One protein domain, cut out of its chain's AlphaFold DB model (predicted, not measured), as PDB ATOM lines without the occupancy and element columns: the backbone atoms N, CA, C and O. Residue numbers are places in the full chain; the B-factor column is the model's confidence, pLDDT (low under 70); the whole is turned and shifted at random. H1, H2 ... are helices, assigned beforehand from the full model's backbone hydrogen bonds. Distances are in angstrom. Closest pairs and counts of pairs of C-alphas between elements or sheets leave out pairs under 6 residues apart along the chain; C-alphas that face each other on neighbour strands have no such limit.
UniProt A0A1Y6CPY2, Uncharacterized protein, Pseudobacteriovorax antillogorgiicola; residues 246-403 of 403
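AT A GLANCE: This is residues 246 to 403 of the 403 residues of an uncharacterized protein of Pseudobacteriovorax antillogorgiicola (UniProt A0A1Y6CPY2). H1, H4 and H7 make a three-helix bundle, their centres in a triangle, and H8 folds back along H7, while residues 392 to 403 stick out as a tail. H5 folds back at one end of H4; after H8 a long link leads to the short H9 and to H10. The printed part has 158 residues with eleven named helices, H1 to H11 in chain order, and no named strand: all helix. It is compact, with a radius of gyration of the C-alphas of 17.5 A, and elongated, spanning 64 by 33 by 25 A.

HOW THE PARTS SIT: H1, residues 248 to 260, touches H7, residues 326 to 342, closest at the C-alphas of Ser 260 and Ala 335, 4.2 A; they run the same way at a steep tilt of 36 degrees, only just past shallow. H2, residues 264 to 269, only just touches H1, only at the corner by their link, with 3 pairs of C-alphas within 8 A; the closest are Thr 258 and Ile 267, 6.0 A. H3, residues 272 to 275, is close to but not clearly touching H4, residues 284 to 298; the C-alphas of Ile 275 and Lys 294 are 6.3 A apart. H1 touches H4 too, closest at the C-alphas of Ser 249 and Leu 286, 6.9 A. H5, residues 306 to 314, touches residues 295 to 298 of H4 alone, a helical hairpin at a shallow tilt of 14 degrees, closest at the C-alphas of Thr 295 and Lys 312, 6.5 A. H6, residues 319 to 322, touches residues 328 to 333 of H7 alone, closest at the C-alphas of Pro 320 and Thr 329, 5.7 A. H7 and H8, residues 346 to 363, form a helical hairpin at a shallow tilt of 21 degrees; the closest C-alphas, of Cys 337 and Ala 349, are 4.3 A apart. H9, residues 376 to 379, is near H8. H10, residues 382 to 388, is close to but not clearly touching H8, with the C-alphas of Ala 354 and Leu 387 7.3 A apart. H11, residues 395 to 398, touches no helix. Each O i to N i+4 pair is within hydrogen-bond range in H1, H4, H5 and H8, but 11 of 13 in H7, 1 of 3 in H10 and 0 of 2 in H2; for i+3 H10 has 3 of 4 and H2 3 of 3.

IN THESE COORDINATES: H1 begins at C-alpha 248 (224.030, 209.692, 224.204) and is 18.5 A long. H4 measures 21.2 A, H7 24.8 A and H8 25.1 A, ending at C-alpha 363 (209.929, 214.749, 242.994). H11 ends at C-alpha 398 (195.305, 217.656, 261.849).

THE WHOLE: The two C-alphas farthest apart, of Thr 273 and Ser 403, are 65.2 A apart. The printed part has no cut, and the link H8 to H9, residues 364 to 375, is long. Mean pLDDT of the printed part is 86.9; residues 273 to 279 and 389 to 403 are under 70.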
ATOM      1  N   VAL A 246     221.302 211.171 217.709       86.94
ATOM      2  CA  VAL A 246     220.724 211.634 218.981       86.94
ATOM      3  C   VAL A 246     221.766 211.659 220.106       86.94
ATOM      4  O   VAL A 246     222.694 210.829 220.085       86.94
ATOM      5  N   PRO A 247     221.597 212.544 221.111       89.69
ATOM      6  CA  PRO A 247     222.441 212.585 222.297       89.69
ATOM      7  C   PRO A 247     222.584 211.218 222.968       89.69
ATOM      8  O   PRO A 247     221.661 210.401 223.011       89.69
ATOM      9  N   GLU A 248     223.765 210.957 223.522       89.69
ATOM     10  CA  GLU A 248     224.030 209.692 224.204       89.69
ATOM     11  C   GLU A 248     223.153 209.509 225.453       89.69
ATOM     12  O   GLU A 248     222.714 208.395 225.739       89.69
ATOM     13  N   SER A 249     222.844 210.606 226.152       92.38
ATOM     14  CA  SER A 249     221.940 210.622 227.305       92.38
ATOM     15  C   SER A 249     220.594 209.972 226.990       92.38
ATOM     16  O   SER A 249     220.141 209.150 227.780       92.38
ATOM     17  N   TYR A 250     220.008 210.228 225.815       92.81
ATOM     18  CA  TYR A 250     218.719 209.643 225.428       92.81
ATOM     19  C   TYR A 250     218.819 208.134 225.228       92.81
ATOM     20  O   TYR A 250     217.914 207.391 225.596       92.81
ATOM     21  N   LYS A 251     219.934 207.648 224.664       91.62
ATOM     22  CA  LYS A 251     220.163 206.203 224.478       91.62
ATOM     23  C   LYS A 251     220.230 205.504 225.831       91.62
ATOM     24  O   LYS A 251     219.609 204.458 226.014       91.62
ATOM     25  N   LEU A 252     220.970 206.090 226.771       93.56
ATOM     26  CA  LEU A 252     221.104 205.573 228.131       93.56
ATOM     27  C   LEU A 252     219.758 205.622 228.872       93.56
ATOM     28  O   LEU A 252     219.362 204.633 229.489       93.56
ATOM     29  N   GLU A 253     219.015 206.722 228.750       95.06
ATOM     30  CA  GLU A 253     217.682 206.861 229.339       95.06
ATOM     31  C   GLU A 253     216.701 205.830 228.775       95.06
ATOM     32  O   GLU A 253     216.060 205.108 229.532       95.06
ATOM     33  N   ALA A 254     216.641 205.669 227.451       94.31
ATOM     34  CA  ALA A 254     215.795 204.677 226.794       94.31
ATOM     35  C   ALA A 254     216.079 203.253 227.278       94.31
ATOM     36  O   ALA A 254     215.153 202.465 227.491       94.31
ATOM     37  N   MET A 255     217.354 202.914 227.488       94.25
ATOM     38  CA  MET A 255     217.736 201.632 228.078       94.25
ATOM     39  C   MET A 255     217.227 201.507 229.519       94.25
ATOM     40  O   MET A 255     216.640 200.479 229.856       94.25
ATOM     41  N   LEU A 256     217.388 202.537 230.358       95.81
ATOM     42  CA  LEU A 256     216.859 202.543 231.728       95.81
ATOM     43  C   LEU A 256     215.336 202.375 231.767       95.81
ATOM     44  O   LEU A 256     214.839 201.547 232.534       95.81
ATOM     45  N   ILE A 257     214.600 203.106 230.924       95.56
ATOM     46  CA  ILE A 257     213.141 202.980 230.780       95.56
ATOM     47  C   ILE A 257     212.799 201.543 230.387       95.56
ATOM     48  O   ILE A 257     211.934 200.919 230.999       95.56
ATOM     49  N   THR A 258     213.524 200.971 229.424       94.88
ATOM     50  CA  THR A 258     213.314 199.591 228.973       94.88
ATOM     51  C   THR A 258     213.525 198.571 230.091       94.88
ATOM     52  O   THR A 258     212.709 197.663 230.265       94.88
ATOM     53  N   PHE A 259     214.589 198.714 230.885       95.81
ATOM     54  CA  PHE A 259     214.843 197.826 232.019       95.81
ATOM     55  C   PHE A 259     213.811 197.999 233.144       95.81
ATOM     56  O   PHE A 259     213.456 197.008 233.793       95.81
ATOM     57  N   SER A 260     213.304 199.220 233.321       96.44
ATOM     58  CA  SER A 260     212.288 199.607 234.310       96.44
ATOM     59  C   SER A 260     210.861 199.200 233.925       96.44
ATOM     60  O   SER A 260     210.004 199.037 234.795       96.44
ATOM     61  N   HIS A 261     210.601 198.996 232.635       95.06
ATOM     62  CA  HIS A 261     209.275 198.696 232.118       95.06
ATOM     63  C   HIS A 261     208.746 197.340 232.640       95.06
ATOM     64  O   HIS A 261     209.520 196.386 232.724       95.06
ATOM     65  N   PRO A 262     207.438 197.181 232.939       93.06
ATOM     66  CA  PRO A 262     206.880 195.912 233.427       93.06
ATOM     67  C   PRO A 262     207.118 194.726 232.475       93.06
ATOM     68  O   PRO A 262     207.599 193.664 232.878       93.06
ATOM     69  N   LYS A 263     206.838 194.924 231.181       92.88
ATOM     70  CA  LYS A 263     206.991 193.905 230.128       92.88
ATOM     71  C   LYS A 263     208.468 193.649 229.807       92.88
ATOM     72  O   LYS A 263     209.126 194.502 229.220       92.88
ATOM     73  N   SER A 264     208.966 192.450 230.114       91.25
ATOM     74  CA  SER A 264     210.351 192.033 229.822       91.25
ATOM     75  C   SER A 264     210.654 191.882 228.328       91.25
ATOM     76  O   SER A 264     211.814 191.971 227.940       91.25
ATOM     77  N   ALA A 265     209.630 191.693 227.486       91.00
ATOM     78  CA  ALA A 265     209.785 191.554 226.037       91.00
ATOM     79  C   ALA A 265     210.524 192.742 225.398       91.00
ATOM     80  O   ALA A 265     211.257 192.563 224.429       91.00
ATOM     81  N   PHE A 266     210.391 193.939 225.973       90.06
ATOM     82  CA  PHE A 266     211.056 195.141 225.486       90.06
ATOM     83  C   PHE A 266     212.575 195.128 225.645       90.06
ATOM     84  O   PHE A 266     213.266 195.751 224.846       90.06
ATOM     85  N   ILE A 267     213.117 194.356 226.589       90.25
ATOM     86  CA  ILE A 267     214.571 194.202 226.746       90.25
ATOM     87  C   ILE A 267     215.186 193.594 225.482       90.25
ATOM     88  O   ILE A 267     216.274 193.988 225.071       90.25
ATOM     89  N   ASN A 268     214.460 192.693 224.814       87.50
ATOM     90  CA  ASN A 268     214.920 192.053 223.580       87.50
ATOM     91  C   ASN A 268     214.968 193.015 222.383       87.50
ATOM     92  O   ASN A 268     215.574 192.678 221.370       87.50
ATOM     93  N   LEU A 269     214.341 194.193 222.488       85.81
ATOM     94  CA  LEU A 269     214.381 195.224 221.451       85.81
ATOM     95  C   LEU A 269     215.644 196.091 221.537       85.81
ATOM     96  O   LEU A 269     215.946 196.812 220.588       85.81
ATOM     97  N   ILE A 270     216.400 196.022 222.641       84.44
ATOM     98  CA  ILE A 270     217.689 196.706 222.757       84.44
ATOM     99  C   ILE A 270     218.710 195.950 221.895       84.44
ATOM    100  O   ILE A 270     218.967 194.766 222.142       84.44
ATOM    101  N   PRO A 271     219.350 196.594 220.904       78.06
ATOM    102  CA  PRO A 271     220.309 195.903 220.052       78.06
ATOM    103  C   PRO A 271     221.525 195.429 220.859       78.06
ATOM    104  O   PRO A 271     222.265 196.241 221.418       78.06
ATOM    105  N   LYS A 272     221.778 194.112 220.875       71.12
ATOM    106  CA  LYS A 272     222.892 193.495 221.625       71.12
ATOM    107  C   LYS A 272     224.259 194.092 221.264       71.12
ATOM    108  O   LYS A 272     225.097 194.311 222.134       71.12
ATOM    109  N   THR A 273     224.460 194.411 219.985       55.00
ATOM    110  CA  THR A 273     225.680 195.038 219.452       55.00
ATOM    111  C   THR A 273     225.844 196.503 219.871       55.00
ATOM    112  O   THR A 273     226.968 196.989 219.913       55.00
ATOM    113  N   LYS A 274     224.762 197.207 220.245       55.44
ATOM    114  CA  LYS A 274     224.799 198.626 220.654       55.44
ATOM    115  C   LYS A 274     225.022 198.844 222.147       55.44
ATOM    116  O   LYS A 274     225.308 199.967 222.537       55.44
ATOM    117  N   ILE A 275     224.986 197.793 222.972       55.91
ATOM    118  CA  ILE A 275     225.448 197.868 224.374       55.91
ATOM    119  C   ILE A 275     226.972 198.090 224.430       55.91
ATOM    120  O   ILE A 275     227.507 198.582 225.424       55.91
ATOM    121  N   GLN A 276     227.678 197.843 223.321       55.53
ATOM    122  CA  GLN A 276     228.989 198.432 223.056       55.53
ATOM    123  C   GLN A 276     228.831 199.897 222.630       55.53
ATOM    124  O   GLN A 276     229.254 200.297 221.547       55.53
ATOM    125  N   LEU A 277     228.204 200.717 223.474       62.41
ATOM    126  CA  LEU A 277     228.276 202.162 223.321       62.41
ATOM    127  C   LEU A 277     229.777 202.498 223.367       62.41
ATOM    128  O   LEU A 277     230.390 202.422 224.436       62.41
ATOM    129  N   ARG A 278     230.407 202.809 222.229       63.12
ATOM    130  CA  ARG A 278     231.740 203.428 222.231       63.12
ATOM    131  C   ARG A 278     231.574 204.814 222.844       63.12
ATOM    132  O   ARG A 278     230.618 205.518 222.518       63.12
ATOM    133  N   SER A 279     232.407 205.151 223.824       62.50
ATOM    134  CA  SER A 279     232.313 206.447 224.503       62.50
ATOM    135  C   SER A 279     232.674 207.534 223.523       62.50
ATOM    136  O   SER A 279     233.807 207.574 223.066       62.50
ATOM    137  N   GLN A 280     231.697 208.365 223.171       70.12
ATOM    138  CA  GLN A 280     231.964 209.637 222.510       70.12
ATOM    139  C   GLN A 280     231.981 210.774 223.529       70.12
ATOM    140  O   GLN A 280     232.654 211.769 223.308       70.12
ATOM    141  N   SER A 281     231.276 210.616 224.655       80.69
ATOM    142  CA  SER A 281     231.261 211.623 225.707       80.69
ATOM    143  C   SER A 281     232.370 211.409 226.732       80.69
ATOM    144  O   SER A 281     232.604 210.287 227.201       80.69
ATOM    145  N   ASP A 282     233.001 212.513 227.124       83.56
ATOM    146  CA  ASP A 282     233.890 212.578 228.276       83.56
ATOM    147  C   ASP A 282     233.179 212.868 229.599       83.56
ATOM    148  O   ASP A 282     233.826 212.837 230.649       83.56
ATOM    149  N   ASP A 283     231.856 213.051 229.571       87.62
ATOM    150  CA  ASP A 283     231.047 213.292 230.762       87.62
ATOM    151  C   ASP A 283     231.158 212.114 231.757       87.62
ATOM    152  O   ASP A 283     230.755 210.983 231.445       87.62
ATOM    153  N   PRO A 284     231.668 212.355 232.984       89.06
ATOM    154  CA  PRO A 284     231.761 211.333 234.021       89.06
ATOM    155  C   PRO A 284     230.417 210.683 234.377       89.06
ATOM    156  O   PRO A 284     230.393 209.505 234.728       89.06
ATOM    157  N   GLU A 285     229.291 211.405 234.282       90.88
ATOM    158  CA  GLU A 285     227.965 210.838 234.575       90.88
ATOM    159  C   GLU A 285     227.594 209.782 233.550       90.88
ATOM    160  O   GLU A 285     227.213 208.674 233.916       90.88
ATOM    161  N   LEU A 286     227.761 210.107 232.267       92.19
ATOM    162  CA  LEU A 286     227.426 209.198 231.178       92.19
ATOM    163  C   LEU A 286     228.349 207.973 231.188       92.19
ATOM    164  O   LEU A 286     227.896 206.857 230.931       92.19
ATOM    165  N   LYS A 287     229.620 208.135 231.585       91.75
ATOM    166  CA  LYS A 287     230.548 207.015 231.827       91.75
ATOM    167  C   LYS A 287     230.053 206.092 232.951       91.75
ATOM    168  O   LYS A 287     230.000 204.874 232.750       91.75
ATOM    169  N   MET A 288     229.645 206.641 234.100       93.19
ATOM    170  CA  MET A 288     229.076 205.853 235.206       93.19
ATOM    171  C   MET A 288     227.768 205.166 234.804       93.19
ATOM    172  O   MET A 288     227.592 203.974 235.060       93.19
ATOM    173  N   MET A 289     226.883 205.881 234.109       94.00
ATOM    174  CA  MET A 289     225.608 205.348 233.641       94.00
ATOM    175  C   MET A 289     225.801 204.199 232.649       94.00
ATOM    176  O   MET A 289     225.153 203.158 232.738       94.00
ATOM    177  N   ARG A 290     226.754 204.336 231.728       92.56
ATOM    178  CA  ARG A 290     227.113 203.266 230.798       92.56
ATOM    179  C   ARG A 290     227.649 202.042 231.524       92.56
ATOM    180  O   ARG A 290     227.268 200.929 231.170       92.56
ATOM    181  N   LYS A 291     228.512 202.229 232.533       93.62
ATOM    182  CA  LYS A 291     228.991 201.128 233.385       93.62
ATOM    183  C   LYS A 291     227.801 200.409 234.025       93.62
ATOM    184  O   LYS A 291     227.691 199.195 233.879       93.62
ATOM    185  N   PHE A 292     226.892 201.159 234.647       96.12
ATOM    186  CA  PHE A 292     225.679 200.629 235.266       96.12
ATOM    187  C   PHE A 292     224.824 199.820 234.275       96.12
ATOM    188  O   PHE A 292     224.551 198.642 234.503       96.12
ATOM    189  N   LEU A 293     224.466 200.410 233.133       94.81
ATOM    190  CA  LEU A 293     223.609 199.786 232.122       94.81
ATOM    191  C   LEU A 293     224.253 198.581 231.436       94.81
ATOM    192  O   LEU A 293     223.567 197.597 231.164       94.81
ATOM    193  N   LYS A 294     225.563 198.625 231.172       92.56
ATOM    194  CA  LYS A 294     226.303 197.487 230.614       92.56
ATOM    195  C   LYS A 294     226.274 196.305 231.578       92.56
ATOM    196  O   LYS A 294     225.991 195.185 231.157       92.56
ATOM    197  N   THR A 295     226.526 196.561 232.860       94.56
ATOM    198  CA  THR A 295     226.460 195.539 233.905       94.56
ATOM    199  C   THR A 295     225.048 194.985 234.052       94.56
ATOM    200  O   THR A 295     224.861 193.769 234.013       94.56
ATOM    201  N   LEU A 296     224.039 195.853 234.138       95.00
ATOM    202  CA  LEU A 296     222.644 195.436 234.252       95.00
ATOM    203  C   LEU A 296     222.209 194.595 233.049       95.00
ATOM    204  O   LEU A 296     221.602 193.541 233.223       95.00
ATOM    205  N   SER A 297     222.571 195.012 231.834       93.00
ATOM    206  CA  SER A 297     222.266 194.267 230.616       93.00
ATOM    207  C   SER A 297     222.918 192.885 230.592       93.00
ATOM    208  O   SER A 297     222.275 191.927 230.170       93.00
ATOM    209  N   LEU A 298     224.166 192.767 231.050       92.31
ATOM    210  CA  LEU A 298     224.856 191.482 231.183       92.31
ATOM    211  C   LEU A 298     224.119 190.563 232.165       92.31
ATOM    212  O   LEU A 298     223.988 189.368 231.926       92.31
ATOM    213  N   CYS A 299     223.542 191.122 233.226       94.44
ATOM    214  CA  CYS A 299     222.785 190.356 234.213       94.44
ATOM    215  C   CYS A 299     221.421 189.846 233.698       94.44
ATOM    216  O   CYS A 299     220.769 189.044 234.376       94.44
ATOM    217  N   TYR A 300     220.975 190.266 232.511       93.19
ATOM    218  CA  TYR A 300     219.830 189.660 231.821       93.19
ATOM    219  C   TYR A 300     220.214 188.469 230.932       93.19
ATOM    220  O   TYR A 300     219.321 187.753 230.475       93.19
ATOM    221  N   ASP A 301     221.507 188.220 230.711       91.56
ATOM    222  CA  ASP A 301     221.965 187.042 229.985       91.56
ATOM    223  C   ASP A 301     221.813 185.788 230.856       91.56
ATOM    224  O   ASP A 301     222.505 185.599 231.856       91.56
ATOM    225  N   LYS A 302     220.873 184.922 230.470       91.75
ATOM    226  CA  LYS A 302     220.567 183.682 231.192       91.75
ATOM    227  C   LYS A 302     221.670 182.627 231.080       91.75
ATOM    228  O   LYS A 302     221.623 181.664 231.835       91.75
ATOM    229  N   SER A 303     222.626 182.789 230.163       94.50
ATOM    230  CA  SER A 303     223.784 181.893 230.055       94.50
ATOM    231  C   SER A 303     224.813 182.113 231.169       94.50
ATOM    232  O   SER A 303     225.640 181.241 231.419       94.50
ATOM    233  N   ILE A 304     224.752 183.255 231.859       93.50
ATOM    234  CA  ILE A 304     225.657 183.593 232.956       93.50
ATOM    235  C   ILE A 304     225.054 183.105 234.273       93.50
ATOM    236  O   ILE A 304     223.887 183.378 234.583       93.50
ATOM    237  N   ASP A 305     225.866 182.417 235.075       96.75
ATOM    238  CA  ASP A 305     225.451 181.913 236.381       96.75
ATOM    239  C   ASP A 305     224.870 183.024 237.276       96.75
ATOM    240  O   ASP A 305     225.326 184.174 237.269       96.75
ATOM    241  N   PHE A 306     223.831 182.694 238.045       95.62
ATOM    242  CA  PHE A 306     223.138 183.678 238.873       95.62
ATOM    243  C   PHE A 306     224.051 184.306 239.936       95.62
ATOM    244  O   PHE A 306     223.947 185.511 240.162       95.62
ATOM    245  N   SER A 307     224.968 183.544 240.541       96.50
ATOM    246  CA  SER A 307     225.897 184.073 241.548       96.50
ATOM    247  C   SER A 307     226.842 185.120 240.950       96.50
ATOM    248  O   SER A 307     227.045 186.183 241.538       96.50
ATOM    249  N   VAL A 308     227.325 184.881 239.727       97.44
ATOM    250  CA  VAL A 308     228.164 185.827 238.977       97.44
ATOM    251  C   VAL A 308     227.377 187.093 238.648       97.44
ATOM    252  O   VAL A 308     227.871 188.202 238.851       97.44
ATOM    253  N   ARG A 309     226.131 186.949 238.180       97.06
ATOM    254  CA  ARG A 309     225.254 188.092 237.891       97.06
ATOM    255  C   ARG A 309     224.956 188.910 239.146       97.06
ATOM    256  O   ARG A 309     225.024 190.134 239.098       97.06
ATOM    257  N   LEU A 310     224.686 188.257 240.273       96.81
ATOM    258  CA  LEU A 310     224.457 188.936 241.546       96.81
ATOM    259  C   LEU A 310     225.704 189.704 242.004       96.81
ATOM    260  O   LEU A 310     225.588 190.879 242.338       96.81
ATOM    261  N   GLY A 311     226.889 189.088 241.940       97.44
ATOM    262  CA  GLY A 311     228.155 189.765 242.241       97.44
ATOM    263  C   GLY A 311     228.365 191.012 241.378       97.44
ATOM    264  O   GLY A 311     228.721 192.071 241.888       97.44
ATOM    265  N   LYS A 312     228.035 190.924 240.085       97.19
ATOM    266  CA  LYS A 312     228.103 192.058 239.156       97.19
ATOM    267  C   LYS A 312     227.117 193.175 239.489       97.19
ATOM    268  O   LYS A 312     227.498 194.337 239.415       97.19
ATOM    269  N   ILE A 313     225.881 192.856 239.877       96.50
ATOM    270  CA  ILE A 313     224.919 193.869 240.337       96.50
ATOM    271  C   ILE A 313     225.434 194.588 241.590       96.50
ATOM    272  O   ILE A 313     225.343 195.812 241.654       96.50
ATOM    273  N   THR A 314     226.028 193.864 242.539       96.50
ATOM    274  CA  THR A 314     226.612 194.453 243.755       96.50
ATOM    275  C   THR A 314     227.745 195.441 243.446       96.50
ATOM    276  O   THR A 314     227.856 196.466 244.106       96.50
ATOM    277  N   GLU A 315     228.554 195.201 242.406       96.19
ATOM    278  CA  GLU A 315     229.625 196.123 241.971       96.19
ATOM    279  C   GLU A 315     229.118 197.480 241.435       96.19
ATOM    280  O   GLU A 315     229.925 198.389 241.208       96.19
ATOM    281  N   VAL A 316     227.821 197.602 241.130       96.25
ATOM    282  CA  VAL A 316     227.228 198.808 240.520       96.25
ATOM    283  C   VAL A 316     225.996 199.337 241.254       96.25
ATOM    284  O   VAL A 316     225.384 200.297 240.786       96.25
ATOM    285  N   SER A 317     225.597 198.719 242.367       93.62
ATOM    286  CA  SER A 317     224.358 199.047 243.083       93.62
ATOM    287  C   SER A 317     224.370 200.405 243.782       93.62
ATOM    288  O   SER A 317     223.306 200.947 244.062       93.62
ATOM    289  N   ASP A 318     225.552 200.941 244.067       94.50
ATOM    290  CA  ASP A 318     225.774 202.239 244.707       94.50
ATOM    291  C   ASP A 318     225.840 203.397 243.697       94.50
ATOM    292  O   ASP A 318     225.521 204.531 244.037       94.50
ATOM    293  N   LEU A 319     226.167 203.123 242.428       94.69
ATOM    294  CA  LEU A 319     226.244 204.145 241.375       94.69
ATOM    295  C   LEU A 319     225.003 205.053 241.267       94.69
ATOM    296  O   LEU A 319     225.205 206.251 241.043       94.69
ATOM    297  N   PRO A 320     223.753 204.567 241.439       93.62
ATOM    298  CA  PRO A 320     222.567 205.417 241.395       93.62
ATOM    299  C   PRO A 320     222.603 206.628 242.330       93.62
ATOM    300  O   PRO A 320     222.062 207.671 241.973       93.62
ATOM    301  N   THR A 321     223.283 206.543 243.480       89.69
ATOM    302  CA  THR A 321     223.377 207.665 244.431       89.69
ATOM    303  C   THR A 321     224.291 208.791 243.942       89.69
ATOM    304  O   THR A 321     224.309 209.868 244.530       89.69
ATOM    305  N   SER A 322     225.070 208.544 242.884       92.38
ATOM    306  CA  SER A 322     226.003 209.502 242.277       92.38
ATOM    307  C   SER A 322     225.462 210.145 240.993       92.38
ATOM    308  O   SER A 322     226.149 210.971 240.378       92.38
ATOM    309  N   PHE A 323     224.262 209.760 240.549       94.56
ATOM    310  CA  PHE A 323     223.598 210.399 239.415       94.56
ATOM    311  C   PHE A 323     223.020 211.750 239.840       94.56
ATOM    312  O   PHE A 323     222.534 211.918 240.954       94.56
ATOM    313  N   SER A 324     223.122 212.735 238.950       92.38
ATOM    314  CA  SER A 324     222.606 214.087 239.162       92.38
ATOM    315  C   SER A 324     221.389 214.398 238.307       92.38
ATOM    316  O   SER A 324     220.639 215.327 238.598       92.38
ATOM    317  N   ILE A 325     221.208 213.658 237.212       93.81
ATOM    318  CA  ILE A 325     220.035 213.772 236.354       93.81
ATOM    319  C   ILE A 325     218.857 213.104 237.085       93.81
ATOM    320  O   ILE A 325     218.946 211.915 237.412       93.81
ATOM    321  N   PRO A 326     217.751 213.826 237.346       94.88
ATOM    322  CA  PRO A 326     216.595 213.286 238.061       94.88
ATOM    323  C   PRO A 326     216.045 211.998 237.453       94.88
ATOM    324  O   PRO A 326     215.888 211.020 238.178       94.88
ATOM    325  N   ASP A 327     215.853 211.939 236.132       94.75
ATOM    326  CA  ASP A 327     215.382 210.723 235.456       94.75
ATOM    327  C   ASP A 327     216.306 209.524 235.688       94.75
ATOM    328  O   ASP A 327     215.839 208.413 235.917       94.75
ATOM    329  N   PHE A 328     217.621 209.729 235.699       96.12
ATOM    330  CA  PHE A 328     218.592 208.661 235.944       96.12
ATOM    331  C   PHE A 328     218.555 208.180 237.389       96.12
ATOM    332  O   PHE A 328     218.510 206.976 237.644       96.12
ATOM    333  N   THR A 329     218.526 209.134 238.317       95.69
ATOM    334  CA  THR A 329     218.413 208.889 239.760       95.69
ATOM    335  C   THR A 329     217.133 208.120 240.077       95.69
ATOM    336  O   THR A 329     217.138 207.214 240.902       95.69
ATOM    337  N   LEU A 330     216.045 208.437 239.374       95.81
ATOM    338  CA  LEU A 330     214.742 207.805 239.521       95.81
ATOM    339  C   LEU A 330     214.683 206.414 238.864       95.81
ATOM    340  O   LEU A 330     214.264 205.444 239.489       95.81
ATOM    341  N   LEU A 331     215.090 206.281 237.602       97.12
ATOM    342  CA  LEU A 331     214.902 205.046 236.833       97.12
ATOM    343  C   LEU A 331     215.888 203.937 237.215       97.12
ATOM    344  O   LEU A 331     215.551 202.759 237.110       97.12
ATOM    345  N   ALA A 332     217.099 204.267 237.664       98.00
ATOM    346  CA  ALA A 332     218.096 203.263 238.034       98.00
ATOM    347  C   ALA A 332     217.651 202.318 239.177       98.00
ATOM    348  O   ALA A 332     217.720 201.098 238.980       98.00
ATOM    349  N   PRO A 333     217.140 202.797 240.333       98.06
ATOM    350  CA  PRO A 333     216.612 201.908 241.368       98.06
ATOM    351  C   PRO A 333     215.389 201.116 240.887       98.06
ATOM    352  O   PRO A 333     215.257 199.939 241.228       98.06
ATOM    353  N   LEU A 334     214.533 201.685 240.028       97.94
ATOM    354  CA  LEU A 334     213.414 200.940 239.444       97.94
ATOM    355  C   LEU A 334     213.895 199.800 238.531       97.94
ATOM    356  O   LEU A 334     213.379 198.681 238.604       97.94
ATOM    357  N   ALA A 335     214.923 200.039 237.719       98.06
ATOM    358  CA  ALA A 335     215.528 199.029 236.860       98.06
ATOM    359  C   ALA A 335     216.137 197.867 237.673       98.06
ATOM    360  O   ALA A 335     215.956 196.698 237.311       98.06
ATOM    361  N   LEU A 336     216.799 198.166 238.800       98.25
ATOM    362  CA  LEU A 336     217.292 197.152 239.744       98.25
ATOM    363  C   LEU A 336     216.138 196.389 240.394       98.25
ATOM    364  O   LEU A 336     216.145 195.159 240.391       98.25
ATOM    365  N   CYS A 337     215.114 197.096 240.880       97.81
ATOM    366  CA  CYS A 337     213.906 196.486 241.435       97.81
ATOM    367  C   CYS A 337     213.307 195.464 240.458       97.81
ATOM    368  O   CYS A 337     213.073 194.310 240.820       97.81
ATOM    369  N   ARG A 338     213.145 195.844 239.184       97.50
ATOM    370  CA  ARG A 338     212.657 194.951 238.126       97.50
ATOM    371  C   ARG A 338     213.548 193.744 237.906       97.50
ATOM    372  O   ARG A 338     213.025 192.643 237.729       97.50
ATOM    373  N   TRP A 339     214.864 193.931 237.904       97.50
ATOM    374  CA  TRP A 339     215.796 192.819 237.771       97.50
ATOM    375  C   TRP A 339     215.622 191.820 238.919       97.50
ATOM    376  O   TRP A 339     215.417 190.636 238.654       97.50
ATOM    377  N   PHE A 340     215.584 192.285 240.172       97.44
ATOM    378  CA  PHE A 340     215.367 191.418 241.333       97.44
ATOM    379  C   PHE A 340     213.996 190.727 241.309       97.44
ATOM    380  O   PHE A 340     213.922 189.524 241.565       97.44
ATOM    381  N   LEU A 341     212.923 191.435 240.933       95.75
ATOM    382  CA  LEU A 341     211.583 190.846 240.805       95.75
ATOM    383  C   LEU A 341     211.541 189.714 239.780       95.75
ATOM    384  O   LEU A 341     210.961 188.666 240.049       95.75
ATOM    385  N   ARG A 342     212.173 189.900 238.617       95.50
ATOM    386  CA  ARG A 342     212.229 188.884 237.551       95.50
ATOM    387  C   ARG A 342     213.016 187.636 237.953       95.50
ATOM    388  O   ARG A 342     212.832 186.588 237.345       95.50
ATOM    389  N   HIS A 343     213.866 187.752 238.970       95.88
ATOM    390  CA  HIS A 343     214.647 186.656 239.535       95.88
ATOM    391  C   HIS A 343     214.113 186.203 240.901       95.88
ATOM    392  O   HIS A 343     214.849 185.572 241.651       95.88
ATOM    393  N   ASN A 344     212.863 186.532 241.251       94.69
ATOM    394  CA  ASN A 344     212.204 186.123 242.499       94.69
ATOM    395  C   ASN A 344     212.933 186.549 243.793       94.69
ATOM    396  O   ASN A 344     212.742 185.958 244.851       94.69
ATOM    397  N   ASN A 345     213.747 187.607 243.736       95.25
ATOM    398  CA  ASN A 345     214.470 188.161 244.883       95.25
ATOM    399  C   ASN A 345     213.668 189.305 245.527       95.25
ATOM    400  O   ASN A 345     214.046 190.478 245.470       95.25
ATOM    401  N   PHE A 346     212.520 188.971 246.120       93.12
ATOM    402  CA  PHE A 346     211.529 189.958 246.572       93.12
ATOM    403  C   PHE A 346     212.031 190.906 247.667       93.12
ATOM    404  O   PHE A 346     211.694 192.087 247.644       93.12
ATOM    405  N   THR A 347     212.864 190.430 248.596       93.44
ATOM    406  CA  THR A 347     213.416 191.270 249.673       93.44
ATOM    407  C   THR A 347     214.265 192.410 249.114       93.44
ATOM    408  O   THR A 347     214.045 193.566 249.459       93.44
ATOM    409  N   LEU A 348     215.189 192.106 248.197       95.00
ATOM    410  CA  LEU A 348     216.025 193.122 247.553       95.00
ATOM    411  C   LEU A 348     215.189 194.033 246.652       95.00
ATOM    412  O   LEU A 348     215.335 195.251 246.712       95.00
ATOM    413  N   ALA A 349     214.242 193.470 245.894       95.94
ATOM    414  CA  ALA A 349     213.302 194.269 245.113       95.94
ATOM    415  C   ALA A 349     212.539 195.291 245.971       95.94
ATOM    416  O   ALA A 349     212.340 196.420 245.528       95.94
ATOM    417  N   LYS A 350     212.152 194.920 247.199       94.94
ATOM    418  CA  LYS A 350     211.469 195.808 248.147       94.94
ATOM    419  C   LYS A 350     212.346 196.985 248.579       94.94
ATOM    420  O   LYS A 350     211.837 198.100 248.631       94.94
ATOM    421  N   PHE A 351     213.639 196.770 248.834       95.25
ATOM    422  CA  PHE A 351     214.572 197.857 249.161       95.25
ATOM    423  C   PHE A 351     214.729 198.847 248.004       95.25
ATOM    424  O   PHE A 351     214.569 200.049 248.199       95.25
ATOM    425  N   TYR A 352     214.951 198.354 246.784       96.88
ATOM    426  CA  TYR A 352     215.074 199.231 245.614       96.88
ATOM    427  C   TYR A 352     213.766 199.937 245.253       96.88
ATOM    428  O   TYR A 352     213.786 201.082 244.809       96.88
ATOM    429  N   PHE A 353     212.622 199.286 245.473       96.94
ATOM    430  CA  PHE A 353     211.330 199.942 245.315       96.94
ATOM    431  C   PHE A 353     211.112 201.034 246.367       96.94
ATOM    432  O   PHE A 353     210.599 202.096 246.027       96.94
ATOM    433  N   ALA A 354     211.524 200.813 247.619       95.94
ATOM    434  CA  ALA A 354     211.452 201.838 248.655       95.94
ATOM    435  C   ALA A 354     212.266 203.081 248.260       95.94
ATOM    436  O   ALA A 354     211.726 204.186 248.317       95.94
ATOM    437  N   GLU A 355     213.489 202.899 247.754       96.56
ATOM    438  CA  GLU A 355     214.323 203.994 247.236       96.56
ATOM    439  C   GLU A 355     213.644 204.731 246.070       96.56
ATOM    440  O   GLU A 355     213.441 205.945 246.128       96.56
ATOM    441  N   TYR A 356     213.184 203.992 245.055       97.19
ATOM    442  CA  TYR A 356     212.422 204.550 243.931       97.19
ATOM    443  C   TYR A 356     211.199 205.358 244.391       97.19
ATOM    444  O   TYR A 356     210.943 206.461 243.902       97.19
ATOM    445  N   SER A 357     210.431 204.810 245.331       96.00
ATOM    446  CA  SER A 357     209.205 205.429 245.827       96.00
ATOM    447  C   SER A 357     209.495 206.683 246.654       96.00
ATOM    448  O   SER A 357     208.771 207.667 246.539       96.00
ATOM    449  N   SER A 358     210.587 206.688 247.425       95.75
ATOM    450  CA  SER A 358     211.064 207.851 248.177       95.75
ATOM    451  C   SER A 358     211.440 208.995 247.232       95.75
ATOM    452  O   SER A 358     210.990 210.128 247.411       95.75
ATOM    453  N   LEU A 359     212.181 208.685 246.162       95.56
ATOM    454  CA  LEU A 359     212.524 209.642 245.109       95.56
ATOM    455  C   LEU A 359     211.284 210.141 244.361       95.56
ATOM    456  O   LEU A 359     211.134 211.345 244.169       95.56
ATOM    457  N   SER A 360     210.363 209.240 244.005       95.38
ATOM    458  CA  SER A 360     209.090 209.596 243.367       95.38
ATOM    459  C   SER A 360     208.276 210.550 244.235       95.38
ATOM    460  O   SER A 360     207.789 211.565 243.739       95.38
ATOM    461  N   LEU A 361     208.170 210.279 245.539       94.12
ATOM    462  CA  LEU A 361     207.499 211.167 246.483       94.12
ATOM    463  C   LEU A 361     208.219 212.509 246.569       94.12
ATOM    464  O   LEU A 361     207.568 213.542 246.501       94.12
ATOM    465  N   LYS A 362     209.549 212.528 246.673       94.44
ATOM    466  CA  LYS A 362     210.314 213.780 246.705       94.44
ATOM    467  C   LYS A 362     210.049 214.640 245.462       94.44
ATOM    468  O   LYS A 362     209.728 215.818 245.601       94.44
ATOM    469  N   MET A 363     210.133 214.049 244.270       94.25
ATOM    470  CA  MET A 363     209.929 214.749 242.994       94.25
ATOM    471  C   MET A 363     208.480 215.207 242.810       94.25
ATOM    472  O   MET A 363     208.223 216.322 242.372       94.25
ATOM    473  N   SER A 364     207.521 214.388 243.229       92.62
ATOM    474  CA  SER A 364     206.094 214.697 243.131       92.62
ATOM    475  C   SER A 364     205.552 215.518 244.309       92.62
ATOM    476  O   SER A 364     204.336 215.645 244.448       92.62
ATOM    477  N   MET A 365     206.413 216.047 245.187       89.19
ATOM    478  CA  MET A 365     206.014 216.772 246.405       89.19
ATOM    479  C   MET A 365     205.070 215.971 247.322       89.19
ATOM    480  O   MET A 365     204.172 216.506 247.964       89.19
ATOM    481  N   GLY A 366     205.270 214.658 247.380       91.31
ATOM    482  CA  GLY A 366     204.546 213.724 248.238       91.31
ATOM    483  C   GLY A 366     203.269 213.152 247.626       91.31
ATOM    484  O   GLY A 366     202.581 212.396 248.305       91.31
ATOM    485  N   SER A 367     202.950 213.480 246.373       90.69
ATOM    486  CA  SER A 367     201.671 213.108 245.753       90.69
ATOM    487  C   SER A 367     201.674 211.756 245.028       90.69
ATOM    488  O   SER A 367     200.613 211.162 244.846       90.69
ATOM    489  N   SER A 368     202.836 211.242 244.610       92.19
ATOM    490  CA  SER A 368     202.934 210.010 243.819       92.19
ATOM    491  C   SER A 368     204.103 209.121 244.249       92.19
ATOM    492  O   SER A 368     205.252 209.552 244.283       92.19
ATOM    493  N   TYR A 369     203.813 207.840 244.492       93.31
ATOM    494  CA  TYR A 369     204.816 206.783 244.706       93.31
ATOM    495  C   TYR A 369     205.419 206.255 243.397       93.31
ATOM    496  O   TYR A 369     206.386 205.499 243.419       93.31
ATOM    497  N   ASP A 370     204.827 206.631 242.265       93.62
ATOM    498  CA  ASP A 370     205.244 206.224 240.931       93.62
ATOM    499  C   ASP A 370     205.058 207.403 239.982       93.62
ATOM    500  O   ASP A 370     204.009 207.583 239.349       93.62
ATOM    501  N   VAL A 371     206.048 208.288 239.986       92.44
ATOM    502  CA  VAL A 371     206.005 209.506 239.177       92.44
ATOM    503  C   VAL A 371     206.234 209.209 237.693       92.44
ATOM    504  O   VAL A 371     205.599 209.839 236.860       92.44
ATOM    505  N   SER A 372     207.022 208.174 237.372       91.06
ATOM    506  CA  SER A 372     207.265 207.728 235.989       91.06
ATOM    507  C   SER A 372     206.162 206.838 235.406       91.06
ATOM    508  O   SER A 372     206.216 206.478 234.239       91.06
ATOM    509  N   LYS A 373     205.192 206.393 236.218       91.31
ATOM    510  CA  LYS A 373     204.127 205.446 235.823       91.31
ATOM    511  C   LYS A 373     204.605 204.070 235.346       91.31
ATOM    512  O   LYS A 373     203.791 203.217 234.986       91.31
ATOM    513  N   LEU A 374     205.907 203.801 235.430       93.00
ATOM    514  CA  LEU A 374     206.515 202.524 235.072       93.00
ATOM    515  C   LEU A 374     206.445 201.491 236.200       93.00
ATOM    516  O   LEU A 374     206.872 200.359 235.975       93.00
ATOM    517  N   ALA A 375     205.954 201.838 237.395       95.12
ATOM    518  CA  ALA A 375     205.925 200.965 238.571       95.12
ATOM    519  C   ALA A 375     204.511 200.673 239.107       95.12
ATOM    520  O   ALA A 375     204.385 200.091 240.184       95.12
ATOM    521  N   SER A 376     203.459 201.036 238.372       92.38
ATOM    522  CA  SER A 376     202.055 200.848 238.772       92.38
ATOM    523  C   SER A 376     201.744 199.407 239.204       92.38
ATOM    524  O   SER A 376     201.247 199.185 240.305       92.38
ATOM    525  N   ASP A 377     202.178 198.405 238.433       94.00
ATOM    526  CA  ASP A 377     202.013 196.981 238.779       94.00
ATOM    527  C   ASP A 377     202.848 196.513 239.988       94.00
ATOM    528  O   ASP A 377     202.679 195.381 240.448       94.00
ATOM    529  N   ILE A 378     203.798 197.322 240.464       94.31
ATOM    530  CA  ILE A 378     204.551 197.075 241.702       94.31
ATOM    531  C   ILE A 378     203.834 197.740 242.875       94.31
ATOM    532  O   ILE A 378     203.666 197.093 243.908       94.31
ATOM    533  N   VAL A 379     203.385 198.988 242.711       90.31
ATOM    534  CA  VAL A 379     202.623 199.754 243.717       90.31
ATOM    535  C   VAL A 379     201.419 198.952 244.220       90.31
ATOM    536  O   VAL A 379     201.199 198.868 245.428       90.31
ATOM    537  N   ASP A 380     200.707 198.282 243.314       87.94
ATOM    538  CA  ASP A 380     199.488 197.530 243.635       87.94
ATOM    539  C   ASP A 380     199.742 196.183 244.342       87.94
ATOM    540  O   ASP A 380     198.806 195.514 244.799       87.94
ATOM    541  N   ARG A 381     201.006 195.753 244.478       87.88
ATOM    542  CA  ARG A 381     201.331 194.445 245.067       87.88
ATOM    543  C   ARG A 381     201.093 194.426 246.581       87.88
ATOM    544  O   ARG A 381     201.462 195.372 247.277       87.88
ATOM    545  N   PRO A 382     200.593 193.309 247.150       84.44
ATOM    546  CA  PRO A 382     200.317 193.206 248.587       84.44
ATOM    547  C   PRO A 382     201.508 193.547 249.494       84.44
ATOM    548  O   PRO A 382     201.342 194.240 250.491       84.44
ATOM    549  N   TRP A 383     202.721 193.120 249.132       83.00
ATOM    550  CA  TRP A 383     203.931 193.373 249.925       83.00
ATOM    551  C   TRP A 383     204.431 194.829 249.851       83.00
ATOM    552  O   TRP A 383     205.246 195.227 250.688       83.00
ATOM    553  N   CYS A 384     203.923 195.629 248.906       81.00
ATOM    554  CA  CYS A 384     204.142 197.075 248.841       81.00
ATOM    555  C   CYS A 384     203.163 197.855 249.723       81.00
ATOM    556  O   CYS A 384     203.500 198.948 250.171       81.00
ATOM    557  N   LYS A 385     201.982 197.300 250.037       76.88
ATOM    558  CA  LYS A 385     200.958 198.003 250.831       76.88
ATOM    559  C   LYS A 385     201.489 198.457 252.195       76.88
ATOM    560  O   LYS A 385     201.237 199.589 252.587       76.88
ATOM    561  N   GLY A 386     202.318 197.640 252.849       74.12
ATOM    562  CA  GLY A 386     202.968 198.003 254.117       74.12
ATOM    563  C   GLY A 386     204.010 199.129 254.025       74.12
ATOM    564  O   GLY A 386     204.356 199.697 255.048       74.12
ATOM    565  N   LEU A 387     204.510 199.470 252.830       72.56
ATOM    566  CA  LEU A 387     205.389 200.635 252.622       72.56
ATOM    567  C   LEU A 387     204.595 201.929 252.375       72.56
ATOM    568  O   LEU A 387     205.093 203.022 252.623       72.56
ATOM    569  N   ILE A 388     203.370 201.806 251.860       75.06
ATOM    570  CA  ILE A 388     202.556 202.928 251.372       75.06
ATOM    571  C   ILE A 388     201.543 203.399 252.434       75.06
ATOM    572  O   ILE A 388     201.194 204.577 252.477       75.06
ATOM    573  N   GLN A 389     201.083 202.514 253.324       62.38
ATOM    574  CA  GLN A 389     199.884 202.740 254.147       62.38
ATOM    575  C   GLN A 389     200.025 203.604 255.421       62.38
ATOM    576  O   GLN A 389     199.032 203.767 256.123       62.38
ATOM    577  N   ASP A 390     201.157 204.260 255.692       53.50
ATOM    578  CA  ASP A 390     201.345 205.007 256.958       53.50
ATOM    579  C   ASP A 390     201.086 206.529 256.918       53.50
ATOM    580  O   ASP A 390     201.139 207.184 257.961       53.50
ATOM    581  N   LYS A 391     200.756 207.135 255.765       52.75
ATOM    582  CA  LYS A 391     200.532 208.602 255.688       52.75
ATOM    583  C   LYS A 391     199.076 209.058 255.587       52.75
ATOM    584  O   LYS A 391     198.761 210.133 256.087       52.75
ATOM    585  N   ALA A 392     198.170 208.243 255.045       49.91
ATOM    586  CA  ALA A 392     196.765 208.643 254.877       49.91
ATOM    587  C   ALA A 392     195.984 208.767 256.205       49.91
ATOM    588  O   ALA A 392     194.923 209.380 256.238       49.91
ATOM    589  N   ARG A 393     196.501 208.210 257.311       49.81
ATOM    590  CA  ARG A 393     195.851 208.274 258.632       49.81
ATOM    591  C   ARG A 393     196.201 209.511 259.469       49.81
ATOM    592  O   ARG A 393     195.572 209.690 260.503       49.81
ATOM    593  N   LYS A 394     197.163 210.353 259.063       50.94
ATOM    594  CA  LYS A 394     197.583 211.530 259.858       50.94
ATOM    595  C   LYS A 394     197.155 212.885 259.291       50.94
ATOM    596  O   LYS A 394     197.068 213.837 260.055       50.94
ATOM    597  N   THR A 395     196.844 212.992 258.001       49.28
ATOM    598  CA  THR A 395     196.381 214.261 257.406       49.28
ATOM    599  C   THR A 395     194.917 214.577 257.713       49.28
ATOM    600  O   THR A 395     194.552 215.742 257.764       49.28
ATOM    601  N   THR A 396     194.084 213.576 258.006       46.97
ATOM    602  CA  THR A 396     192.680 213.797 258.398       46.97
ATOM    603  C   THR A 396     192.490 214.127 259.879       46.97
ATOM    604  O   THR A 396     191.415 214.584 260.261       46.97
ATOM    605  N   SER A 397     193.507 213.927 260.726       46.44
ATOM    606  CA  SER A 397     193.439 214.276 262.151       46.44
ATOM    607  C   SER A 397     193.933 215.695 262.456       46.44
ATOM    608  O   SER A 397     193.473 216.276 263.428       46.44
ATOM    609  N   SER A 398     194.809 216.284 261.632       46.62
ATOM    610  CA  SER A 398     195.305 217.656 261.849       46.62
ATOM    611  C   SER A 398     194.358 218.755 261.351       46.62
ATOM    612  O   SER A 398     194.483 219.895 261.778       46.62
ATOM    613  N   GLU A 399     193.394 218.434 260.484       48.44
ATOM    614  CA  GLU A 399     192.369 219.393 260.030       48.44
ATOM    615  C   GLU A 399     191.153 219.477 260.974       48.44
ATOM    616  O   GLU A 399     190.262 220.288 260.750       48.44
ATOM    617  N   ARG A 400     191.113 218.681 262.054       47.41
ATOM    618  CA  ARG A 400     190.035 218.718 263.062       47.41
ATOM    619  C   ARG A 400     190.384 219.459 264.357       47.41
ATOM    620  O   ARG A 400     189.518 219.574 265.212       47.41
ATOM    621  N   GLU A 401     191.607 219.970 264.503       47.72
ATOM    622  CA  GLU A 401     192.050 220.678 265.723       47.72
ATOM    623  C   GLU A 401     192.226 222.200 265.542       47.72
ATOM    624  O   GLU A 401     192.643 222.884 266.471       47.72
ATOM    625  N   PHE A 402     191.859 222.754 264.380       51.31
ATOM    626  CA  PHE A 402     191.847 224.206 264.120       51.31
ATOM    627  C   PHE A 402     190.500 224.708 263.565       51.31
ATOM    628  O   PHE A 402     190.462 225.665 262.793       51.31
ATOM    629  N   SER A 403     189.396 224.047 263.935       43.41
ATOM    630  CA  SER A 403     188.023 224.530 263.704       43.41
ATOM    631  C   SER A 403     187.439 225.118 264.977       43.41
ATOM    632  O   SER A 403     187.468 224.386 265.992       43.41
TER     633      SER A 403